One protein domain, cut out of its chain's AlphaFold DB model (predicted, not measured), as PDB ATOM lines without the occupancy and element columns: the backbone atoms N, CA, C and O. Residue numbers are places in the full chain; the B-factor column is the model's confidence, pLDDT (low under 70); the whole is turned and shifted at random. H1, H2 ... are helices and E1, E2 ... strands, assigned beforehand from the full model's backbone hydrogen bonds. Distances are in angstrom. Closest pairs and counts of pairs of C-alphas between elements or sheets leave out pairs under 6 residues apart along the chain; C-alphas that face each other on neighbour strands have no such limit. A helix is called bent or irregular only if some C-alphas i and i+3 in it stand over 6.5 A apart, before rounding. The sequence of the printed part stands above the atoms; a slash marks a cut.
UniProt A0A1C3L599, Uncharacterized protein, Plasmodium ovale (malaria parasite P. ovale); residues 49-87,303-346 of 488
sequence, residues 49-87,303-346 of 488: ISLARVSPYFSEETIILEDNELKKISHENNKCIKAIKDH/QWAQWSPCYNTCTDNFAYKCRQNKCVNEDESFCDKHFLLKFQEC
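Overview. This is residues 49 to 87 and 303 to 346 of the 488 residues of an uncharacterized protein of Plasmodium ovale (malaria parasite P. ovale) (UniProt A0A1C3L599). What is the main picture? A small three-stranded antiparallel sheet, E3 - E4 - E5, has helix H2 over E4 and a separate hairpin, E1 and E2, packed by E1 on E3. H3 lies at one end of the longest axis, away from the sheet, while H1 is near H2. What is printed? The 83 residues, with three named helices and five named strands in the order H1 E1 E2 H2 E3 E4 H3 E5, are mixed in class and compact, with a radius of gyration of the C-alphas of 13.2 A and spans of 38 by 28 by 20 A.

Arrangement. What does H1, residues 55 to 59, come near? It is irregular, C-alphas 56 and 59 being 7.4 A apart, and is close but not clearly touching H2, residues 79 to 85: their closest C-alphas, of Phe 58 and Ile 81, are 6.0 A apart. How do the strands pair? E1, residues 62 to 66, and E2, residues 69 to 73, form a hairpin, antiparallel at 145 degrees, with N 64 and O 71 within hydrogen-bond range at 3.0 A. E3, residues 311 to 313, and E4, residues 318 to 324, form another at 147 degrees, with N 311 and O 320 at 2.8 A; E4 and E5, residues 341 to 345, are antiparallel at 152 degrees, with N 323 and O 342 at 2.9 A. What is on this sheet? H2 stands up from it over E4, at a height over the sheet of 8.4 A; the closest C-alphas, of Cys 80 and Cys 322, are 5.7 A apart. How are the helix backbones? Every O i to N i+4 pair is within range in H3, residues 332 to 337, 2 of 3 in H2 and 0 of 1 in H1, where 1 of 2 O i to N i+3 pairs is.

Along the chain. Where are the anchors? H1 begins at C-alpha 55, (-85.078, -25.805, 473.885), and E5 ends at C-alpha 345, (-78.778, -35.342, 467.066). Which elements are longer? E4 is 20.5 A from first to last C-alpha, E5 13.7 A and E1 12.7 A.

Size, cuts and confidence. Where is the cut? Residues 88 to 302 are not printed, and C-alphas 87 and 303 are 17.6 A apart. Are there long links or weak spots? Of the links printed whole, E4 to H3 is short and the others are tight; pLDDT is under 70 at residues 68 and 328 to 330.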
ATOM      1  N   ILE A  49     -79.739 -30.259 463.951       87.44
ATOM      2  CA  ILE A  49     -81.055 -29.901 464.471       87.44
ATOM      3  C   ILE A  49     -81.082 -28.411 464.822       87.44
ATOM      4  O   ILE A  49     -80.035 -27.802 465.048       87.44
ATOM      5  N   SER A  50     -82.274 -27.822 464.828       86.94
ATOM      6  CA  SER A  50     -82.491 -26.437 465.245       86.94
ATOM      7  C   SER A  50     -82.395 -26.291 466.765       86.94
ATOM      8  O   SER A  50     -82.664 -27.239 467.503       86.94
ATOM      9  N   LEU A  51     -82.091 -25.073 467.224       86.44
ATOM     10  CA  LEU A  51     -82.167 -24.686 468.638       86.44
ATOM     11  C   LEU A  51     -83.542 -25.035 469.241       86.44
ATOM     12  O   LEU A  51     -83.612 -25.629 470.311       86.44
ATOM     13  N   ALA A  52     -84.616 -24.770 468.488       86.25
ATOM     14  CA  ALA A  52     -86.002 -25.049 468.867       86.25
ATOM     15  C   ALA A  52     -86.324 -26.540 469.109       86.25
ATOM     16  O   ALA A  52     -87.284 -26.846 469.807       86.25
ATOM     17  N   ARG A  53     -85.532 -27.484 468.567       86.31
ATOM     18  CA  ARG A  53     -85.678 -28.921 468.876       86.31
ATOM     19  C   ARG A  53     -84.961 -29.319 470.175       86.31
ATOM     20  O   ARG A  53     -85.160 -30.424 470.659       86.31
ATOM     21  N   VAL A  54     -84.119 -28.449 470.730       85.88
ATOM     22  CA  VAL A  54     -83.376 -28.697 471.978       85.88
ATOM     23  C   VAL A  54     -83.932 -27.872 473.142       85.88
ATOM     24  O   VAL A  54     -83.834 -28.304 474.286       85.88
ATOM     25  N   SER A  55     -84.571 -26.731 472.865       85.00
ATOM     26  CA  SER A  55     -85.078 -25.805 473.885       85.00
ATOM     27  C   SER A  55     -86.076 -26.362 474.911       85.00
ATOM     28  O   SER A  55     -85.998 -25.896 476.048       85.00
ATOM     29  N   PRO A  56     -86.946 -27.357 474.623       86.44
ATOM     30  CA  PRO A  56     -87.773 -27.977 475.669       86.44
ATOM     31  C   PRO A  56     -86.938 -28.598 476.800       86.44
ATOM     32  O   PRO A  56     -87.345 -28.597 477.956       86.44
ATOM     33  N   TYR A  57     -85.733 -29.067 476.475       83.81
ATOM     34  CA  TYR A  57     -84.860 -29.810 477.377       83.81
ATOM     35  C   TYR A  57     -83.831 -28.930 478.110       83.81
ATOM     36  O   TYR A  57     -82.903 -29.453 478.725       83.81
ATOM     37  N   PHE A  58     -83.956 -27.596 478.057       82.69
ATOM     38  CA  PHE A  58     -83.019 -26.671 478.719       82.69
ATOM     39  C   PHE A  58     -83.138 -26.637 480.255       82.69
ATOM     40  O   PHE A  58     -82.277 -26.053 480.916       82.69
ATOM     41  N   SER A  59     -84.162 -27.286 480.814       82.00
ATOM     42  CA  SER A  59     -84.380 -27.431 482.260       82.00
ATOM     43  C   SER A  59     -84.239 -28.877 482.760       82.00
ATOM     44  O   SER A  59     -84.296 -29.103 483.967       82.00
ATOM     45  N   GLU A  60     -84.065 -29.861 481.870       82.56
ATOM     46  CA  GLU A  60     -83.997 -31.279 482.250       82.56
ATOM     47  C   GLU A  60     -82.610 -31.699 482.770       82.56
ATOM     48  O   GLU A  60     -81.567 -31.200 482.336       82.56
ATOM     49  N   GLU A  61     -82.585 -32.699 483.657       83.94
ATOM     50  CA  GLU A  61     -81.379 -33.502 483.862       83.94
ATOM     51  C   GLU A  61     -81.098 -34.348 482.618       83.94
ATOM     52  O   GLU A  61     -81.979 -35.028 482.095       83.94
ATOM     53  N   THR A  62     -79.840 -34.378 482.186       85.69
ATOM     54  CA  THR A  62     -79.411 -35.167 481.024       85.69
ATOM     55  C   THR A  62     -78.423 -36.248 481.439       85.69
ATOM     56  O   THR A  62     -77.662 -36.073 482.389       85.69
ATOM     57  N   ILE A  63     -78.407 -37.381 480.734       85.19
ATOM     58  CA  ILE A  63     -77.406 -38.436 480.958       85.19
ATOM     59  C   ILE A  63     -76.342 -38.370 479.861       85.19
ATOM     60  O   ILE A  63     -76.679 -38.304 478.679       85.19
ATOM     61  N   ILE A  64     -75.067 -38.437 480.249       86.12
ATOM     62  CA  ILE A  64     -73.938 -38.664 479.337       86.12
ATOM     63  C   ILE A  64     -73.324 -40.047 479.583       86.12
ATOM     64  O   ILE A  64     -73.431 -40.607 480.675       86.12
ATOM     65  N   LEU A  65     -72.662 -40.586 478.559       78.56
ATOM     66  CA  LEU A  65     -71.777 -41.743 478.679       78.56
ATOM     67  C   LEU A  65     -70.331 -41.243 478.609       78.56
ATOM     68  O   LEU A  65     -69.933 -40.678 477.590       78.56
ATOM     69  N   GLU A  66     -69.565 -41.454 479.672       75.06
ATOM     70  CA  GLU A  66     -68.169 -41.025 479.795       75.06
ATOM     71  C   GLU A  66     -67.395 -42.135 480.521       75.06
ATOM     72  O   GLU A  66     -67.871 -42.655 481.525       75.06
ATOM     73  N   ASP A  67     -66.261 -42.572 479.969       74.75
ATOM     74  CA  ASP A  67     -65.436 -43.685 480.489       74.75
ATOM     75  C   ASP A  67     -66.174 -45.036 480.666       74.75
ATOM     76  O   ASP A  67     -65.744 -45.922 481.400       74.75
ATOM     77  N   ASN A  68     -67.262 -45.226 479.906       69.75
ATOM     78  CA  ASN A  68     -68.263 -46.305 480.007       69.75
ATOM     79  C   ASN A  68     -69.224 -46.216 481.210       69.75
ATOM     80  O   ASN A  68     -70.085 -47.085 481.363       69.75
ATOM     81  N   GLU A  69     -69.153 -45.154 482.009       74.06
ATOM     82  CA  GLU A  69     -70.096 -44.872 483.089       74.06
ATOM     83  C   GLU A  69     -71.211 -43.912 482.642       74.06
ATOM     84  O   GLU A  69     -71.013 -43.022 481.810       74.06
ATOM     85  N   LEU A  70     -72.411 -44.096 483.199       79.12
ATOM     86  CA  LEU A  70     -73.564 -43.226 482.952       79.12
ATOM     87  C   LEU A  70     -73.609 -42.123 484.013       79.12
ATOM     88  O   LEU A  70     -74.070 -42.356 485.131       79.12
ATOM     89  N   LYS A  71     -73.153 -40.923 483.650       84.00
ATOM     90  CA  LYS A  71     -73.109 -39.761 484.547       84.00
ATOM     91  C   LYS A  71     -74.353 -38.893 484.315       84.00
ATOM     92  O   LYS A  71     -74.659 -38.533 483.175       84.00
ATOM     93  N   LYS A  72     -75.087 -38.570 485.387       85.62
ATOM     94  CA  LYS A  72     -76.144 -37.544 485.366       85.62
ATOM     95  C   LYS A  72     -75.500 -36.158 485.338       85.62
ATOM     96  O   LYS A  72     -74.562 -35.908 486.088       85.62
ATOM     97  N   ILE A  73     -76.030 -35.267 484.509       86.06
ATOM     98  CA  ILE A  73     -75.574 -33.888 484.339       86.06
ATOM     99  C   ILE A  73     -76.776 -32.958 484.524       86.06
ATOM    100  O   ILE A  73     -77.746 -33.031 483.762       86.06
ATOM    101  N   SER A  74     -76.703 -32.078 485.527       85.81
ATOM    102  CA  SER A  74     -77.694 -31.014 485.722       85.81
ATOM    103  C   SER A  74     -77.675 -30.035 484.547       85.81
ATOM    104  O   SER A  74     -76.651 -29.857 483.879       85.81
ATOM    105  N   HIS A  75     -78.799 -29.364 484.304       81.06
ATOM    106  CA  HIS A  75     -78.948 -28.435 483.183       81.06
ATOM    107  C   HIS A  75     -77.922 -27.271 483.207       81.06
ATOM    108  O   HIS A  75     -77.590 -26.715 482.166       81.06
ATOM    109  N   GLU A  76     -77.365 -26.940 484.377       83.31
ATOM    110  CA  GLU A  76     -76.296 -25.945 484.580       83.31
ATOM    111  C   GLU A  76     -74.914 -26.441 484.117       83.31
ATOM    112  O   GLU A  76     -74.120 -25.676 483.571       83.31
ATOM    113  N   ASN A  77     -74.631 -27.732 484.315       85.75
ATOM    114  CA  ASN A  77     -73.367 -28.380 483.945       85.75
ATOM    115  C   ASN A  77     -73.371 -28.913 482.499       85.75
ATOM    116  O   ASN A  77     -72.344 -29.348 481.968       85.75
ATOM    117  N   ASN A  78     -74.525 -28.879 481.832       87.81
ATOM    118  CA  ASN A  78     -74.648 -29.179 480.415       87.81
ATOM    119  C   ASN A  78     -74.021 -28.040 479.594       87.81
ATOM    120  O   ASN A  78     -74.569 -26.942 479.498       87.81
ATOM    121  N   LYS A  79     -72.877 -28.322 478.957       88.50
ATOM    122  CA  LYS A  79     -72.081 -27.337 478.204       88.50
ATOM    123  C   LYS A  79     -72.879 -26.653 477.088       88.50
ATOM    124  O   LYS A  79     -72.583 -25.513 476.760       88.50
ATOM    125  N   CYS A  80     -73.895 -27.315 476.534       88.94
ATOM    126  CA  CYS A  80     -74.730 -26.752 475.476       88.94
ATOM    127  C   CYS A  80     -75.787 -25.777 475.992       88.94
ATOM    128  O   CYS A  80     -76.090 -24.810 475.304       88.94
ATOM    129  N   ILE A  81     -76.343 -26.033 477.179       87.56
ATOM    130  CA  ILE A  81     -77.301 -25.136 477.837       87.56
ATOM    131  C   ILE A  81     -76.545 -23.942 478.424       87.56
ATOM    132  O   ILE A  81     -76.953 -22.798 478.228       87.56
ATOM    133  N   LYS A  82     -75.395 -24.187 479.067       87.06
ATOM    134  CA  LYS A  82     -74.521 -23.125 479.571       87.06
ATOM    135  C   LYS A  82     -74.081 -22.171 478.455       87.06
ATOM    136  O   LYS A  82     -74.321 -20.978 478.566       87.06
ATOM    137  N   ALA A  83     -73.592 -22.682 477.325       85.75
ATOM    138  CA  ALA A  83     -73.201 -21.853 476.179       85.75
ATOM    139  C   ALA A  83     -74.370 -21.126 475.460       85.75
ATOM    140  O   ALA A  83     -74.136 -20.429 474.479       85.75
ATOM    141  N   ILE A  84     -75.618 -21.293 475.917       86.00
ATOM    142  CA  ILE A  84     -76.775 -20.465 475.529       86.00
ATOM    143  C   ILE A  84     -77.082 -19.409 476.595       86.00
ATOM    144  O   ILE A  84     -77.479 -18.304 476.248       86.00
ATOM    145  N   LYS A  85     -76.916 -19.737 477.883       85.00
ATOM    146  CA  LYS A  85     -77.099 -18.790 478.995       85.00
ATOM    147  C   LYS A  85     -75.984 -17.739 479.049       85.00
ATOM    148  O   LYS A  85     -76.258 -16.592 479.380       85.00
ATOM    149  N   ASP A  86     -74.760 -18.135 478.710       85.06
ATOM    150  CA  ASP A  86     -73.557 -17.296 478.770       85.06
ATOM    151  C   ASP A  86     -73.439 -16.305 477.586       85.06
ATOM    152  O   ASP A  86     -72.550 -15.457 477.601       85.06
ATOM    153  N   HIS A  87     -74.305 -16.399 476.562       84.06
ATOM    154  CA  HIS A  87     -74.213 -15.609 475.325       84.06
ATOM    155  C   HIS A  87     -75.530 -14.919 474.941       84.06
ATOM    156  O   HIS A  87     -76.588 -15.544 474.875       84.06
ATOM    157  N   GLN A 303     -63.417 -21.047 463.407       87.31
ATOM    158  CA  GLN A 303     -63.072 -22.465 463.499       87.31
ATOM    159  C   GLN A 303     -63.970 -23.174 464.513       87.31
ATOM    160  O   GLN A 303     -64.166 -22.696 465.622       87.31
ATOM    161  N   TRP A 304     -64.474 -24.360 464.183       90.00
ATOM    162  CA  TRP A 304     -65.302 -25.119 465.121       90.00
ATOM    163  C   TRP A 304     -64.468 -25.778 466.227       90.00
ATOM    164  O   TRP A 304     -63.428 -26.386 465.963       90.00
ATOM    165  N   ALA A 305     -64.971 -25.714 467.458       89.75
ATOM    166  CA  ALA A 305     -64.489 -26.519 468.571       89.75
ATOM    167  C   ALA A 305     -64.828 -28.013 468.378       89.75
ATOM    168  O   ALA A 305     -65.556 -28.409 467.455       89.75
ATOM    169  N   GLN A 306     -64.305 -28.860 469.269       90.25
ATOM    170  CA  GLN A 306     -64.740 -30.255 469.364       90.25
ATOM    171  C   GLN A 306     -66.224 -30.340 469.762       90.25
ATOM    172  O   GLN A 306     -66.803 -29.396 470.298       90.25
ATOM    173  N   TRP A 307     -66.852 -31.480 469.471       91.62
ATOM    174  CA  TRP A 307     -68.218 -31.751 469.917       91.62
ATOM    175  C   TRP A 307     -68.264 -32.017 471.424       91.62
ATOM    176  O   TRP A 307     -67.373 -32.671 471.963       91.62
ATOM    177  N   SER A 308     -69.344 -31.586 472.076       90.94
ATOM    178  CA  SER A 308     -69.700 -32.035 473.421       90.94
ATOM    179  C   SER A 308     -69.951 -33.554 473.462       90.94
ATOM    180  O   SER A 308     -70.200 -34.172 472.416       90.94
ATOM    181  N   PRO A 309     -69.999 -34.155 474.668       89.94
ATOM    182  CA  PRO A 309     -70.691 -35.423 474.876       89.94
ATOM    183  C   PRO A 309     -72.122 -35.388 474.313       89.94
ATOM    184  O   PRO A 309     -72.717 -34.319 474.150       89.94
ATOM    185  N   CYS A 310     -72.677 -36.567 474.032       89.44
ATOM    186  CA  CYS A 310     -74.101 -36.710 473.733       89.44
ATOM    187  C   CYS A 310     -74.898 -36.645 475.039       89.44
ATOM    188  O   CYS A 310     -74.871 -37.595 475.820       89.44
ATOM    189  N   TYR A 311     -75.603 -35.538 475.246       89.50
ATOM    190  CA  TYR A 311     -76.598 -35.358 476.296       89.50
ATOM    191  C   TYR A 311     -77.887 -36.070 475.888       89.50
ATOM    192  O   TYR A 311     -78.374 -35.888 474.771       89.50
ATOM    193  N   ASN A 312     -78.418 -36.906 476.774       88.19
ATOM    194  CA  ASN A 312     -79.589 -37.739 476.521       88.19
ATOM    195  C   ASN A 312     -80.751 -37.325 477.428       88.19
ATOM    196  O   ASN A 312     -80.561 -37.227 478.645       88.19
ATOM    197  N   THR A 313     -81.918 -37.085 476.832       82.12
ATOM    198  CA  THR A 313     -83.160 -36.707 477.507       82.12
ATOM    199  C   THR A 313     -84.067 -37.932 477.564       82.12
ATOM    200  O   THR A 313     -84.577 -38.452 476.565       82.12
ATOM    201  N   CYS A 314     -84.183 -38.465 478.777       72.56
ATOM    202  CA  CYS A 314     -84.733 -39.795 479.024       72.56
ATOM    203  C   CYS A 314     -86.257 -39.883 478.883       72.56
ATOM    204  O   CYS A 314     -86.794 -40.988 478.841       72.56
ATOM    205  N   THR A 315     -86.915 -38.728 478.814       71.25
ATOM    206  CA  THR A 315     -88.332 -38.518 478.513       71.25
ATOM    207  C   THR A 315     -88.678 -39.043 477.117       71.25
ATOM    208  O   THR A 315     -89.422 -40.014 476.987       71.25
ATOM    209  N   ASP A 316     -88.040 -38.492 476.083       72.25
ATOM    210  CA  ASP A 316     -88.463 -38.682 474.685       72.25
ATOM    211  C   ASP A 316     -87.583 -39.652 473.875       72.25
ATOM    212  O   ASP A 316     -87.774 -39.825 472.671       72.25
ATOM    213  N   ASN A 317     -86.605 -40.309 474.512       77.12
ATOM    214  CA  ASN A 317     -85.512 -41.033 473.834       77.12
ATOM    215  C   ASN A 317     -84.758 -40.134 472.835       77.12
ATOM    216  O   ASN A 317     -84.337 -40.583 471.764       77.12
ATOM    217  N   PHE A 318     -84.598 -38.858 473.173       84.69
ATOM    218  CA  PHE A 318     -83.893 -37.887 472.352       84.69
ATOM    219  C   PHE A 318     -82.473 -37.679 472.888       84.69
ATOM    220  O   PHE A 318     -82.203 -37.778 474.080       84.69
ATOM    221  N   ALA A 319     -81.519 -37.441 471.991       88.56
ATOM    222  CA  ALA A 319     -80.142 -37.185 472.385       88.56
ATOM    223  C   ALA A 319     -79.488 -36.186 471.439       88.56
ATOM    224  O   ALA A 319     -79.620 -36.276 470.216       88.56
ATOM    225  N   TYR A 320     -78.737 -35.249 472.004       90.31
ATOM    226  CA  TYR A 320     -78.098 -34.171 471.269       90.31
ATOM    227  C   TYR A 320     -76.682 -33.909 471.767       90.31
ATOM    228  O   TYR A 320     -76.311 -34.190 472.902       90.31
ATOM    229  N   LYS A 321     -75.881 -33.317 470.894       92.00
ATOM    230  CA  LYS A 321     -74.592 -32.715 471.222       92.00
ATOM    231  C   LYS A 321     -74.480 -31.374 470.515       92.00
ATOM    232  O   LYS A 321     -75.084 -31.178 469.458       92.00
ATOM    233  N   CYS A 322     -73.687 -30.471 471.063       92.38
ATOM    234  CA  CYS A 322     -73.392 -29.182 470.455       92.38
ATOM    235  C   CYS A 322     -71.898 -29.031 470.180       92.38
ATOM    236  O   CYS A 322     -71.061 -29.791 470.669       92.38
ATOM    237  N   ARG A 323     -71.569 -28.013 469.396       92.56
ATOM    238  CA  ARG A 323     -70.251 -27.386 469.381       92.56
ATOM    239  C   ARG A 323     -70.405 -25.903 469.084       92.56
ATOM    240  O   ARG A 323     -71.299 -25.524 468.322       92.56
ATOM    241  N   GLN A 324     -69.495 -25.115 469.629       90.44
ATOM    242  CA  GLN A 324     -69.360 -23.693 469.335       90.44
ATOM    243  C   GLN A 324     -68.203 -23.414 468.364       90.44
ATOM    244  O   GLN A 324     -67.403 -24.316 468.076       90.44
ATOM    245  N   ASN A 325     -68.092 -22.191 467.843       88.44
ATOM    246  CA  ASN A 325     -66.809 -21.709 467.332       88.44
ATOM    247  C   ASN A 325     -65.802 -21.540 468.478       88.44
ATOM    248  O   ASN A 325     -66.154 -21.257 469.621       88.44
ATOM    249  N   LYS A 326     -64.523 -21.715 468.157       81.56
ATOM    250  CA  LYS A 326     -63.425 -21.209 468.965       81.56
ATOM    251  C   LYS A 326     -63.401 -19.695 468.788       81.56
ATOM    252  O   LYS A 326     -62.914 -19.214 467.766       81.56
ATOM    253  N   CYS A 327     -63.890 -18.964 469.777       73.31
ATOM    254  CA  CYS A 327     -63.288 -17.668 470.040       73.31
ATOM    255  C   CYS A 327     -62.013 -17.897 470.866       73.31
ATOM    256  O   CYS A 327     -61.941 -18.858 471.637       73.31
ATOM    257  N   VAL A 328     -61.001 -17.060 470.662       61.50
ATOM    258  CA  VAL A 328     -59.803 -16.998 471.506       61.50
ATOM    259  C   VAL A 328     -59.877 -15.653 472.217       61.50
ATOM    260  O   VAL A 328     -60.197 -14.652 471.579       61.50
ATOM    261  N   ASN A 329     -59.693 -15.654 473.536       58.19
ATOM    262  CA  ASN A 329     -60.138 -14.565 474.405       58.19
ATOM    263  C   ASN A 329     -59.238 -13.319 474.299       58.19
ATOM    264  O   ASN A 329     -58.357 -13.120 475.131       58.19
ATOM    265  N   GLU A 330     -59.498 -12.483 473.295       58.09
ATOM    266  CA  GLU A 330     -58.929 -11.132 473.163       58.09
ATOM    267  C   GLU A 330     -59.999 -10.032 473.330       58.09
ATOM    268  O   GLU A 330     -59.675  -8.938 473.785       58.09
ATOM    269  N   ASP A 331     -61.280 -10.328 473.057       71.19
ATOM    270  CA  ASP A 331     -62.428  -9.432 473.280       71.19
ATOM    271  C   ASP A 331     -63.718 -10.249 473.506       71.19
ATOM    272  O   ASP A 331     -64.199 -10.948 472.610       71.19
ATOM    273  N   GLU A 332     -64.292 -10.176 474.713       79.94
ATOM    274  CA  GLU A 332     -65.513 -10.913 475.078       79.94
ATOM    275  C   GLU A 332     -66.744 -10.454 474.278       79.94
ATOM    276  O   GLU A 332     -67.587 -11.275 473.907       79.94
ATOM    277  N   SER A 333     -66.829  -9.162 473.951       83.69
ATOM    278  CA  SER A 333     -67.954  -8.574 473.217       83.69
ATOM    279  C   SER A 333     -67.937  -8.957 471.734       83.69
ATOM    280  O   SER A 333     -68.990  -9.227 471.146       83.69
ATOM    281  N   PHE A 334     -66.743  -9.083 471.144       86.06
ATOM    282  CA  PHE A 334     -66.561  -9.675 469.820       86.06
ATOM    283  C   PHE A 334     -67.008 -11.141 469.812       86.06
ATOM    284  O   PHE A 334     -67.782 -11.538 468.932       86.06
ATOM    285  N   CYS A 335     -66.533 -11.924 470.790       84.69
ATOM    286  CA  CYS A 335     -66.835 -13.348 470.912       84.69
ATOM    287  C   CYS A 335     -68.335 -13.611 471.052       84.69
ATOM    288  O   CYS A 335     -68.858 -14.486 470.363       84.69
ATOM    289  N   ASP A 336     -69.024 -12.837 471.893       85.69
ATOM    290  CA  ASP A 336     -70.473 -12.912 472.075       85.69
ATOM    291  C   ASP A 336     -71.228 -12.545 470.789       85.69
ATOM    292  O   ASP A 336     -72.046 -13.321 470.292       85.69
ATOM    293  N   LYS A 337     -70.899 -11.406 470.164       85.62
ATOM    294  CA  LYS A 337     -71.600 -10.951 468.953       85.62
ATOM    295  C   LYS A 337     -71.409 -11.881 467.748       85.62
ATOM    296  O   LYS A 337     -72.280 -11.913 466.877       85.62
ATOM    297  N   HIS A 338     -70.321 -12.651 467.701       86.69
ATOM    298  CA  HIS A 338     -70.020 -13.624 466.641       86.69
ATOM    299  C   HIS A 338     -70.102 -15.080 467.127       86.69
ATOM    300  O   HIS A 338     -69.510 -15.978 466.520       86.69
ATOM    301  N   PHE A 339     -70.839 -15.336 468.210       88.38
ATOM    302  CA  PHE A 339     -70.995 -16.677 468.749       88.38
ATOM    303  C   PHE A 339     -71.831 -17.573 467.819       88.38
ATOM    304  O   PHE A 339     -72.960 -17.256 467.429       88.38
ATOM    305  N   LEU A 340     -71.274 -18.727 467.454       89.56
ATOM    306  CA  LEU A 340     -71.879 -19.724 466.574       89.56
ATOM    307  C   LEU A 340     -72.119 -21.008 467.355       89.56
ATOM    308  O   LEU A 340     -71.167 -21.626 467.820       89.56
ATOM    309  N   LEU A 341     -73.361 -21.484 467.401       91.06
ATOM    310  CA  LEU A 341     -73.733 -22.697 468.126       91.06
ATOM    311  C   LEU A 341     -74.446 -23.683 467.208       91.06
ATOM    312  O   LEU A 341     -75.564 -23.437 466.749       91.06
ATOM    313  N   LYS A 342     -73.816 -24.838 466.972       92.50
ATOM    314  CA  LYS A 342     -74.369 -25.900 466.128       92.50
ATOM    315  C   LYS A 342     -74.698 -27.144 466.938       92.50
ATOM    316  O   LYS A 342     -73.814 -27.740 467.548       92.50
ATOM    317  N   PHE A 343     -75.942 -27.600 466.827       92.25
ATOM    318  CA  PHE A 343     -76.402 -28.868 467.386       92.25
ATOM    319  C   PHE A 343     -76.367 -30.014 466.366       92.25
ATOM    320  O   PHE A 343     -76.493 -29.810 465.153       92.25
ATOM    321  N   GLN A 344     -76.223 -31.238 466.871       92.81
ATOM    322  CA  GLN A 344     -76.384 -32.491 466.138       92.81
ATOM    323  C   GLN A 344     -77.118 -33.515 467.013       92.81
ATOM    324  O   GLN A 344     -76.765 -33.709 468.173       92.81
ATOM    325  N   GLU A 345     -78.095 -34.210 466.437       88.88
ATOM    326  CA  GLU A 345     -78.778 -35.342 467.066       88.88
ATOM    327  C   GLU A 345     -77.870 -36.584 467.102       88.88
ATOM    328  O   GLU A 345     -77.318 -37.016 466.080       88.88
ATOM    329  N   CYS A 346     -77.727 -37.154 468.297       85.50
ATOM    330  CA  CYS A 346     -77.025 -38.402 468.567       85.50
ATOM    331  C   CYS A 346     -77.979 -39.606 468.459       85.50
ATOM    332  O   CYS A 346     -79.192 -39.449 468.575       85.50
TER     333      CYS A 346